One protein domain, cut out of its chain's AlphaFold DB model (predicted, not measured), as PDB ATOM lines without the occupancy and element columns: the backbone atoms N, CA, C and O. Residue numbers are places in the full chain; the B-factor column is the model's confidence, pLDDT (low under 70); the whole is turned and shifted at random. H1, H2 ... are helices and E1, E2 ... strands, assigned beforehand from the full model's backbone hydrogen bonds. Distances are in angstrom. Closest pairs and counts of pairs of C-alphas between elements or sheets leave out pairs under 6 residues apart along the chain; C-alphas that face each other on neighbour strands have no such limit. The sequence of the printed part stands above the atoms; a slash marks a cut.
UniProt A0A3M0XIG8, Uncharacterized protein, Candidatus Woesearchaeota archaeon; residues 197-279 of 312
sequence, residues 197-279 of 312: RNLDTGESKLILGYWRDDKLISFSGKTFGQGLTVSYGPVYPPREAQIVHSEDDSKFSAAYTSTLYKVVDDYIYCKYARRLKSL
ATOM      1  N   ARG A 197     227.894 136.392 103.393       81.19
ATOM      2  CA  ARG A 197     228.327 136.228 104.787       81.19
ATOM      3  C   ARG A 197     228.125 134.808 105.322       81.19
ATOM      4  O   ARG A 197     228.823 134.402 106.249       81.19
ATOM      5  N   ASN A 198     227.148 134.065 104.795       79.62
ATOM      6  CA  ASN A 198     226.777 132.749 105.322       79.62
ATOM      7  C   ASN A 198     226.141 131.829 104.263       79.62
ATOM      8  O   ASN A 198     225.240 132.260 103.542       79.62
ATOM      9  N   LEU A 199     226.515 130.545 104.261       74.81
ATOM     10  CA  LEU A 199     225.681 129.444 103.760       74.81
ATOM     11  C   LEU A 199     225.199 128.576 104.922       74.81
ATOM     12  O   LEU A 199     225.983 128.219 105.799       74.81
ATOM     13  N   ASP A 200     223.933 128.173 104.883       78.56
ATOM     14  CA  ASP A 200     223.287 127.416 105.953       78.56
ATOM     15  C   ASP A 200     222.433 126.272 105.399       78.56
ATOM     16  O   ASP A 200     221.522 126.510 104.607       78.56
ATOM     17  N   THR A 201     222.723 125.033 105.791       70.75
ATOM     18  CA  THR A 201     221.972 123.828 105.396       70.75
ATOM     19  C   THR A 201     221.053 123.320 106.511       70.75
ATOM     20  O   THR A 201     220.580 122.188 106.423       70.75
ATOM     21  N   GLY A 202     220.874 124.082 107.600       78.44
ATOM     22  CA  GLY A 202     220.305 123.593 108.861       78.44
ATOM     23  C   GLY A 202     221.315 122.741 109.637       78.44
ATOM     24  O   GLY A 202     221.819 123.161 110.674       78.44
ATOM     25  N   GLU A 203     221.684 121.584 109.085       71.19
ATOM     26  CA  GLU A 203     222.652 120.648 109.686       71.19
ATOM     27  C   GLU A 203     224.077 121.208 109.802       71.19
ATOM     28  O   GLU A 203     224.890 120.760 110.620       71.19
ATOM     29  N   SER A 204     224.440 122.158 108.940       67.38
ATOM     30  CA  SER A 204     225.777 122.736 108.893       67.38
ATOM     31  C   SER A 204     225.787 124.128 108.277       67.38
ATOM     32  O   SER A 204     224.896 124.531 107.535       67.38
ATOM     33  N   LYS A 205     226.846 124.864 108.603       72.12
ATOM     34  CA  LYS A 205     226.997 126.288 108.328       72.12
ATOM     35  C   LYS A 205     228.403 126.558 107.797       72.12
ATOM     36  O   LYS A 205     229.350 125.916 108.260       72.12
ATOM     37  N   LEU A 206     228.535 127.503 106.869       71.69
ATOM     38  CA  LEU A 206     229.799 128.159 106.546       71.69
ATOM     39  C   LEU A 206     229.620 129.670 106.684       71.69
ATOM     40  O   LEU A 206     228.850 130.267 105.938       71.69
ATOM     41  N   ILE A 207     230.372 130.265 107.602       78.38
ATOM     42  CA  ILE A 207     230.461 131.707 107.825       78.38
ATOM     43  C   ILE A 207     231.699 132.237 107.095       78.38
ATOM     44  O   ILE A 207     232.759 131.608 107.136       78.38
ATOM     45  N   LEU A 208     231.560 133.396 106.451       77.62
ATOM     46  CA  LEU A 208     232.639 134.120 105.784       77.62
ATOM     47  C   LEU A 208     232.953 135.389 106.582       77.62
ATOM     48  O   LEU A 208     232.050 136.163 106.911       77.62
ATOM     49  N   GLY A 209     234.230 135.594 106.904       81.88
ATOM     50  CA  GLY A 209     234.726 136.805 107.551       81.88
ATOM     51  C   GLY A 209     235.500 137.669 106.566       81.88
ATOM     52  O   GLY A 209     236.497 137.222 106.001       81.88
ATOM     53  N   TYR A 210     235.067 138.915 106.390       84.25
ATOM     54  CA  TYR A 210     235.741 139.908 105.555       84.25
ATOM     55  C   TYR A 210     236.469 140.957 106.401       84.25
ATOM     56  O   TYR A 210     236.070 141.251 107.529       84.25
ATOM     57  N   TRP A 211     237.514 141.543 105.829       82.19
ATOM     58  CA  TRP A 211     238.330 142.595 106.432       82.19
ATOM     59  C   TRP A 211     238.017 143.966 105.810       82.19
ATOM     60  O   TRP A 211     236.960 144.171 105.202       82.19
ATOM     61  N   ARG A 212     238.955 144.912 105.951       77.81
ATOM     62  CA  ARG A 212     239.028 146.106 105.096       77.81
ATOM     63  C   ARG A 212     239.197 145.708 103.623       77.81
ATOM     64  O   ARG A 212     239.546 144.569 103.312       77.81
ATOM     65  N   ASP A 213     238.928 146.658 102.732       78.44
ATOM     66  CA  ASP A 213     239.109 146.529 101.276       78.44
ATOM     67  C   ASP A 213     238.360 145.326 100.660       78.44
ATOM     68  O   ASP A 213     238.735 144.796  99.614       78.44
ATOM     69  N   ASP A 214     237.308 144.875 101.354       80.62
ATOM     70  CA  ASP A 214     236.445 143.736 101.022       80.62
ATOM     71  C   ASP A 214     237.176 142.394 100.819       80.62
ATOM     72  O   ASP A 214     236.622 141.445 100.263       80.62
ATOM     73  N   LYS A 215     238.402 142.284 101.354       81.44
ATOM     74  CA  LYS A 215     239.209 141.058 101.349       81.44
ATOM     75  C   LYS A 215     238.626 139.984 102.254       81.44
ATOM     76  O   LYS A 215     238.155 140.269 103.358       81.44
ATOM     77  N   LEU A 216     238.712 138.736 101.809       75.25
ATOM     78  CA  LEU A 216     238.266 137.575 102.571       75.25
ATOM     79  C   LEU A 216     239.385 137.119 103.522       75.25
ATOM     80  O   LEU A 216     240.498 136.846 103.081       75.25
ATOM     81  N   ILE A 217     239.095 137.054 104.826       82.12
ATOM     82  CA  ILE A 217     240.063 136.660 105.868       82.12
ATOM     83  C   ILE A 217     239.694 135.384 106.615       82.12
ATOM     84  O   ILE A 217     240.571 134.806 107.252       82.12
ATOM     85  N   SER A 218     238.445 134.911 106.566       78.88
ATOM     86  CA  SER A 218     238.118 133.622 107.183       78.88
ATOM     87  C   SER A 218     236.947 132.867 106.564       78.88
ATOM     88  O   SER A 218     236.007 133.443 106.015       78.88
ATOM     89  N   PHE A 219     237.017 131.545 106.725       72.69
ATOM     90  CA  PHE A 219     235.945 130.579 106.500       72.69
ATOM     91  C   PHE A 219     235.802 129.742 107.770       72.69
ATOM     92  O   PHE A 219     236.768 129.099 108.169       72.69
ATOM     93  N   SER A 220     234.629 129.692 108.401       72.06
ATOM     94  CA  SER A 220     234.439 128.886 109.617       72.06
ATOM     95  C   SER A 220     233.113 128.125 109.646       72.06
ATOM     96  O   SER A 220     232.085 128.586 109.149       72.06
ATOM     97  N   GLY A 221     233.140 126.925 110.233       67.56
ATOM     98  CA  GLY A 221     231.975 126.049 110.365       67.56
ATOM     99  C   GLY A 221     232.204 124.619 109.865       67.56
ATOM    100  O   GLY A 221     233.265 124.266 109.347       67.56
ATOM    101  N   LYS A 222     231.191 123.766 110.057       58.69
ATOM    102  CA  LYS A 222     231.318 122.298 109.967       58.69
ATOM    103  C   LYS A 222     231.653 121.764 108.564       58.69
ATOM    104  O   LYS A 222     232.283 120.719 108.458       58.69
ATOM    105  N   THR A 223     231.272 122.458 107.488       50.56
ATOM    106  CA  THR A 223     231.327 121.908 106.112       50.56
ATOM    107  C   THR A 223     232.690 122.059 105.408       50.56
ATOM    108  O   THR A 223     232.870 121.515 104.314       50.56
ATOM    109  N   PHE A 224     233.636 122.808 105.995       47.00
ATOM    110  CA  PHE A 224     234.896 123.224 105.341       47.00
ATOM    111  C   PHE A 224     236.170 122.985 106.172       47.00
ATOM    112  O   PHE A 224     237.250 123.349 105.724       47.00
ATOM    113  N   GLY A 225     236.060 122.331 107.334       49.91
ATOM    114  CA  GLY A 225     237.214 121.892 108.129       49.91
ATOM    115  C   GLY A 225     237.769 122.952 109.084       49.91
ATOM    116  O   GLY A 225     238.705 123.659 108.740       49.91
ATOM    117  N   GLN A 226     237.205 122.990 110.299       53.62
ATOM    118  CA  GLN A 226     237.661 123.649 111.545       53.62
ATOM    119  C   GLN A 226     237.929 125.173 111.531       53.62
ATOM    120  O   GLN A 226     237.543 125.841 112.487       53.62
ATOM    121  N   GLY A 227     238.452 125.745 110.450       62.56
ATOM    122  CA  GLY A 227     238.570 127.182 110.224       62.56
ATOM    123  C   GLY A 227     239.731 127.519 109.289       62.56
ATOM    124  O   GLY A 227     240.869 127.169 109.591       62.56
ATOM    125  N   LEU A 228     239.463 128.238 108.193       75.81
ATOM    126  CA  LEU A 228     240.494 129.025 107.516       75.81
ATOM    127  C   LEU A 228     240.574 130.395 108.190       75.81
ATOM    128  O   LEU A 228     239.548 131.069 108.288       75.81
ATOM    129  N   THR A 229     241.779 130.837 108.543       86.00
ATOM    130  CA  THR A 229     242.054 132.240 108.893       86.00
ATOM    131  C   THR A 229     243.305 132.731 108.176       86.00
ATOM    132  O   THR A 229     244.345 132.067 108.198       86.00
ATOM    133  N   VAL A 230     243.207 133.919 107.581       88.19
ATOM    134  CA  VAL A 230     244.269 134.609 106.849       88.19
ATOM    135  C   VAL A 230     244.605 135.912 107.566       88.19
ATOM    136  O   VAL A 230     243.739 136.752 107.804       88.19
ATOM    137  N   SER A 231     245.876 136.065 107.921       90.56
ATOM    138  CA  SER A 231     246.454 137.297 108.449       90.56
ATOM    139  C   SER A 231     247.114 138.081 107.318       90.56
ATOM    140  O   SER A 231     247.716 137.484 106.431       90.56
ATOM    141  N   TYR A 232     247.046 139.410 107.373       89.69
ATOM    142  CA  TYR A 232     247.671 140.333 106.413       89.69
ATOM    143  C   TYR A 232     248.773 141.192 107.072       89.69
ATOM    144  O   TYR A 232     249.041 142.320 106.667       89.69
ATOM    145  N   GLY A 233     249.400 140.667 108.132       84.31
ATOM    146  CA  GLY A 233     250.472 141.344 108.865       84.31
ATOM    147  C   GLY A 233     250.019 142.569 109.687       84.31
ATOM    148  O   GLY A 233     248.830 142.891 109.743       84.31
ATOM    149  N   PRO A 234     250.960 143.248 110.373       85.06
ATOM    150  CA  PRO A 234     250.658 144.403 111.225       85.06
ATOM    151  C   PRO A 234     250.683 145.755 110.486       85.06
ATOM    152  O   PRO A 234     250.192 146.748 111.019       85.06
ATOM    153  N   VAL A 235     251.262 145.819 109.281       87.38
ATOM    154  CA  VAL A 235     251.463 147.064 108.513       87.38
ATOM    155  C   VAL A 235     250.318 147.285 107.521       87.38
ATOM    156  O   VAL A 235     249.815 146.342 106.916       87.38
ATOM    157  N   TYR A 236     249.921 148.545 107.322       86.12
ATOM    158  CA  TYR A 236     248.939 148.945 106.313       86.12
ATOM    159  C   TYR A 236     249.517 150.035 105.386       86.12
ATOM    160  O   TYR A 236     250.099 150.990 105.904       86.12
ATOM    161  N   PRO A 237     249.353 149.939 104.050       90.88
ATOM    162  CA  PRO A 237     248.754 148.823 103.313       90.88
ATOM    163  C   PRO A 237     249.646 147.562 103.356       90.88
ATOM    164  O   PRO A 237     250.873 147.685 103.392       90.88
ATOM    165  N   PRO A 238     249.062 146.351 103.402       91.00
ATOM    166  CA  PRO A 238     249.821 145.130 103.654       91.00
ATOM    167  C   PRO A 238     250.683 144.729 102.454       91.00
ATOM    168  O   PRO A 238     250.299 144.901 101.293       91.00
ATOM    169  N   ARG A 239     251.854 144.164 102.753       93.69
ATOM    170  CA  ARG A 239     252.811 143.602 101.777       93.69
ATOM    171  C   ARG A 239     253.073 142.110 101.979       93.69
ATOM    172  O   ARG A 239     253.776 141.494 101.183       93.69
ATOM    173  N   GLU A 240     252.471 141.542 103.018       94.31
ATOM    174  CA  GLU A 240     252.579 140.145 103.411       94.31
ATOM    175  C   GLU A 240     251.190 139.598 103.747       94.31
ATOM    176  O   GLU A 240     250.329 140.326 104.248       94.31
ATOM    177  N   ALA A 241     250.977 138.310 103.493       93.81
ATOM    178  CA  ALA A 241     249.817 137.569 103.971       93.81
ATOM    179  C   ALA A 241     250.236 136.168 104.426       93.81
ATOM    180  O   ALA A 241     251.162 135.585 103.869       93.81
ATOM    181  N   GLN A 242     249.551 135.605 105.416       92.50
ATOM    182  CA  GLN A 242     249.807 134.256 105.914       92.50
ATOM    183  C   GLN A 242     248.499 133.539 106.246       92.50
ATOM    184  O   GLN A 242     247.647 134.081 106.952       92.50
ATOM    185  N   ILE A 243     248.382 132.278 105.833       88.88
ATOM    186  CA  ILE A 243     247.387 131.356 106.385       88.88
ATOM    187  C   ILE A 243     247.857 130.925 107.782       88.88
ATOM    188  O   ILE A 243     248.915 130.318 107.942       88.88
ATOM    189  N   VAL A 244     247.094 131.309 108.808       85.44
ATOM    190  CA  VAL A 244     247.437 131.104 110.233       85.44
ATOM    191  C   VAL A 244     246.564 130.053 110.918       85.44
ATOM    192  O   VAL A 244     246.867 129.619 112.025       85.44
ATOM    193  N   HIS A 245     245.483 129.633 110.263       75.25
ATOM    194  CA  HIS A 245     244.631 128.540 110.709       75.25
ATOM    195  C   HIS A 245     244.187 127.763 109.467       75.25
ATOM    196  O   HIS A 245     243.456 128.308 108.648       75.25
ATOM    197  N   SER A 246     244.759 126.572 109.274       72.38
ATOM    198  CA  SER A 246     244.308 125.409 108.486       72.38
ATOM    199  C   SER A 246     245.451 124.368 108.536       72.38
ATOM    200  O   SER A 246     246.380 124.521 109.330       72.38
ATOM    201  N   GLU A 247     245.440 123.333 107.693       76.31
ATOM    202  CA  GLU A 247     246.609 122.451 107.502       76.31
ATOM    203  C   GLU A 247     247.730 123.105 106.661       76.31
ATOM    204  O   GLU A 247     248.876 122.652 106.685       76.31
ATOM    205  N   ASP A 248     247.414 124.184 105.942       79.06
ATOM    206  CA  ASP A 248     248.325 124.985 105.122       79.06
ATOM    207  C   ASP A 248     248.980 126.103 105.941       79.06
ATOM    208  O   ASP A 248     248.328 126.759 106.755       79.06
ATOM    209  N   ASP A 249     250.261 126.330 105.678       87.19
ATOM    210  CA  ASP A 249     251.131 127.327 106.296       87.19
ATOM    211  C   ASP A 249     251.584 128.424 105.312       87.19
ATOM    212  O   ASP A 249     252.493 129.196 105.626       87.19
ATOM    213  N   SER A 250     250.948 128.501 104.134       89.69
ATOM    214  CA  SER A 250     251.313 129.407 103.043       89.69
ATOM    215  C   SER A 250     251.454 130.867 103.480       89.69
ATOM    216  O   SER A 250     250.517 131.480 104.003       89.69
ATOM    217  N   LYS A 251     252.624 131.429 103.179       93.81
ATOM    218  CA  LYS A 251     252.989 132.840 103.325       93.81
ATOM    219  C   LYS A 251     253.234 133.448 101.954       93.81
ATOM    220  O   LYS A 251     253.931 132.849 101.139       93.81
ATOM    221  N   PHE A 252     252.707 134.644 101.740       94.44
ATOM    222  CA  PHE A 252     252.785 135.413 100.504       94.44
ATOM    223  C   PHE A 252     253.463 136.750 100.784       94.44
ATOM    224  O   PHE A 252     253.144 137.386 101.789       94.44
ATOM    225  N   SER A 253     254.336 137.212  99.892       95.00
ATOM    226  CA  SER A 253     254.901 138.564  99.948       95.00
ATOM    227  C   SER A 253     254.951 139.218  98.568       95.00
ATOM    228  O   SER A 253     255.143 138.550  97.548       95.00
ATOM    229  N   ALA A 254     254.742 140.536  98.526       93.81
ATOM    230  CA  ALA A 254     254.772 141.323  97.295       93.81
ATOM    231  C   ALA A 254     255.196 142.776  97.552       93.81
ATOM    232  O   ALA A 254     254.935 143.350  98.609       93.81
ATOM    233  N   ALA A 255     255.772 143.424  96.536       93.25
ATOM    234  CA  ALA A 255     256.066 144.860  96.590       93.25
ATOM    235  C   ALA A 255     254.797 145.742  96.568       93.25
ATOM    236  O   ALA A 255     254.838 146.882  97.038       93.25
ATOM    237  N   TYR A 256     253.682 145.214  96.045       91.69
ATOM    238  CA  TYR A 256     252.433 145.935  95.789       91.69
ATOM    239  C   TYR A 256     251.228 145.219  96.411       91.69
ATOM    240  O   TYR A 256     251.025 144.021  96.214       91.69
ATOM    241  N   THR A 257     250.394 145.976  97.122       91.56
ATOM    242  CA  THR A 257     249.224 145.451  97.839       91.56
ATOM    243  C   THR A 257     248.118 144.942  96.913       91.56
ATOM    244  O   THR A 257     247.487 143.946  97.247       91.56
ATOM    245  N   SER A 258     247.889 145.558  95.744       89.00
ATOM    246  CA  SER A 258     246.881 145.067  94.784       89.00
ATOM    247  C   SER A 258     247.238 143.671  94.271       89.00
ATOM    248  O   SER A 258     246.407 142.768  94.302       89.00
ATOM    249  N   THR A 259     248.504 143.475  93.906       87.62
ATOM    250  CA  THR A 259     249.067 142.208  93.434       87.62
ATOM    251  C   THR A 259     249.052 141.137  94.529       87.62
ATOM    252  O   THR A 259     248.637 140.009  94.266       87.62
ATOM    253  N   LEU A 260     249.414 141.495  95.774       91.06
ATOM    254  CA  LEU A 260     249.270 140.617  96.945       91.06
ATOM    255  C   LEU A 260     247.812 140.175  97.112       91.06
ATOM    256  O   LEU A 260     247.528 138.983  97.128       91.06
ATOM    257  N   TYR A 261     246.887 141.135  97.207       86.31
ATOM    258  CA  TYR A 261     245.457 140.881  97.355       86.31
ATOM    259  C   TYR A 261     244.908 140.012  96.218       86.31
ATOM    260  O   TYR A 261     244.120 139.115  96.489       86.31
ATOM    261  N   LYS A 262     245.332 140.237  94.967       81.88
ATOM    262  CA  LYS A 262     244.909 139.455  93.799       81.88
ATOM    263  C   LYS A 262     245.335 137.990  93.919       81.88
ATOM    264  O   LYS A 262     244.474 137.118  93.863       81.88
ATOM    265  N   VAL A 263     246.623 137.722  94.145       82.50
ATOM    266  CA  VAL A 263     247.145 136.346  94.262       82.50
ATOM    267  C   VAL A 263     246.619 135.642  95.517       82.50
ATOM    268  O   VAL A 263     246.302 134.457  95.456       82.50
ATOM    269  N   VAL A 264     246.471 136.352  96.639       84.75
ATOM    270  CA  VAL A 264     245.962 135.778  97.894       84.75
ATOM    271  C   VAL A 264     244.463 135.479  97.809       84.75
ATOM    272  O   VAL A 264     244.068 134.364  98.147       84.75
ATOM    273  N   ASP A 265     243.630 136.405  97.312       78.00
ATOM    274  CA  ASP A 265     242.206 136.127  97.067       78.00
ATOM    275  C   ASP A 265     242.060 134.950  96.100       78.00
ATOM    276  O   ASP A 265     241.325 134.009  96.401       78.00
ATOM    277  N   ASP A 266     242.762 134.975  94.959       74.00
ATOM    278  CA  ASP A 266     242.735 133.872  94.000       74.00
ATOM    279  C   ASP A 266     243.121 132.562  94.694       74.00
ATOM    280  O   ASP A 266     242.312 131.646  94.684       74.00
ATOM    281  N   TYR A 267     244.251 132.473  95.402       76.50
ATOM    282  CA  TYR A 267     244.658 131.257  96.119       76.50
ATOM    283  C   TYR A 267     243.613 130.762  97.142       76.50
ATOM    284  O   TYR A 267     243.345 129.560  97.232       76.50
ATOM    285  N   ILE A 268     242.973 131.666  97.889       74.44
ATOM    286  CA  ILE A 268     241.919 131.331  98.861       74.44
ATOM    287  C   ILE A 268     240.673 130.782  98.152       74.44
ATOM    288  O   ILE A 268     240.148 129.725  98.535       74.44
ATOM    289  N   TYR A 269     240.212 131.472  97.102       67.44
ATOM    290  CA  TYR A 269     239.077 131.041  96.286       67.44
ATOM    291  C   TYR A 269     239.379 129.738  95.531       67.44
ATOM    292  O   TYR A 269     238.508 128.872  95.431       67.44
ATOM    293  N   CYS A 270     240.625 129.582  95.082       63.91
ATOM    294  CA  CYS A 270     241.189 128.389  94.475       63.91
ATOM    295  C   CYS A 270     241.101 127.199  95.434       63.91
ATOM    296  O   CYS A 270     240.457 126.204  95.122       63.91
ATOM    297  N   LYS A 271     241.750 127.270  96.599       68.75
ATOM    298  CA  LYS A 271     242.024 126.080  97.417       68.75
ATOM    299  C   LYS A 271     240.888 125.712  98.373       68.75
ATOM    300  O   LYS A 271     240.526 124.540  98.465       68.75
ATOM    301  N   TYR A 272     240.292 126.696  99.044       64.94
ATOM    302  CA  TYR A 272     239.302 126.476 100.111       64.94
ATOM    303  C   TYR A 272     237.883 126.724  99.637       64.94
ATOM    304  O   TYR A 272     236.969 125.937  99.892       64.94
ATOM    305  N   ALA A 273     237.707 127.795  98.873       52.03
ATOM    306  CA  ALA A 273     236.405 128.217  98.391       52.03
ATOM    307  C   ALA A 273     235.917 127.431  97.157       52.03
ATOM    308  O   ALA A 273     234.976 127.830  96.473       52.03
ATOM    309  N   ARG A 274     236.441 126.212  96.972       48.97
ATOM    310  CA  ARG A 274     235.990 125.163  96.036       48.97
ATOM    311  C   ARG A 274     234.538 124.703  96.213       48.97
ATOM    312  O   ARG A 274     234.116 123.735  95.583       48.97
ATOM    313  N   ARG A 275     233.778 125.331  97.110       44.41
ATOM    314  CA  ARG A 275     232.317 125.200  97.228       44.41
ATOM    315  C   ARG A 275     231.622 126.543  97.526       44.41
ATOM    316  O   ARG A 275     230.436 126.529  97.835       44.41
ATOM    317  N   LEU A 276     232.347 127.669  97.449       40.66
ATOM    318  CA  LEU A 276     231.847 129.039  97.607       40.66
ATOM    319  C   LEU A 276     232.769 130.108  96.985       40.66
ATOM    320  O   LEU A 276     233.621 130.671  97.661       40.66
ATOM    321  N   LYS A 277     232.497 130.535  95.753       35.44
ATOM    322  CA  LYS A 277     232.800 131.919  95.358       35.44
ATOM    323  C   LYS A 277     231.506 132.580  94.926       35.44
ATOM    324  O   LYS A 277     230.915 132.144  93.953       35.44
ATOM    325  N   SER A 278     231.069 133.604  95.654       33.84
ATOM    326  CA  SER A 278     230.033 134.522  95.177       33.84
ATOM    327  C   SER A 278     230.395 135.958  95.505       33.84
ATOM    328  O   SER A 278     229.851 136.562  96.426       33.84
ATOM    329  N   LEU A 279     231.366 136.424  94.726       31.08
ATOM    330  CA  LEU A 279     231.855 137.788  94.562       31.08
ATOM    331  C   LEU A 279     232.538 137.828  93.172       31.08
ATOM    332  O   LEU A 279     233.763 137.815  93.082       31.08
TER     333      LEU A 279
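AT A GLANCE: This is residues 197 to 279 of the 312 residues of an uncharacterized protein of Candidatus Woesearchaeota archaeon (UniProt A0A3M0XIG8). What would one see first? A sheet of six strands makes a long, twisted and gently curved wall, the chain running back and forth through it, and one helix, H1, packs on one face over the part that holds E3 to E6. What is it built of? The printed part has 83 residues, with six named strands and one named helix in the order E1 E2 E3 E4 E5 E6 H1; the sheet has the same strand order, is antiparallel throughout, and the class is mixed, helices and strands. What is its outline? It is compact, with a radius of gyration of the C-alphas of 12.8 A, yet elongated, spanning 43 by 25 by 21 A.

IN THESE COORDINATES: Where are the strands? E1 is residues 197 to 200, beginning at C-alpha 197 at (228.327, 136.228, 104.787); E2 is 205 to 210, 16.4 A long; E3 is 216 to 220. E4 is 228 to 231, E5 is 240 to 245, 15.8 A long, and E6 is 251 to 254. Where is the helix? H1 is residues 257 to 271, 20.7 A long, ending at C-alpha 271 at (242.024, 126.080, 97.417).

HOW THE PARTS SIT: How are the strands joined? E1 to E6 form a meander, each strand the antiparallel neighbour of the one before, with E1 and E6 as edge strands. N 199 and O 206 are 2.9 A apart between E1 and E2, N 207 and O 220 2.9 A between E2 and E3, and N 228 and O 219 2.8 A between E3 and E4. N 231 and O 242 are 2.8 A apart between E4 and E5, and N 252 and O 241 2.8 A between E5 and E6, each pair within hydrogen-bond range. How does H1 stand to the sheet? The two make two layers, a helix on one face of a sheet: H1 is on the sheet at a height over the sheet of 6.6 A, over E4, and runs along the strands, at 13 degrees to E4 on the local plane. Its closest C-alphas to E6 are those of Leu 260 and Ala 254, 5.6 A apart; in H1 every O i to N i+4 pair is within hydrogen-bond range.

THE WHOLE: How large is it? The two C-alphas farthest apart, those of Gly 202 and Ala 255, are 43.4 A apart. Is anything cut or long? The printed part has no cut and no long link. Where is confidence low? The mean pLDDT of the printed part is 76.3, and residue 204, residues 221 to 227 and residues 269 to 279 are under 70.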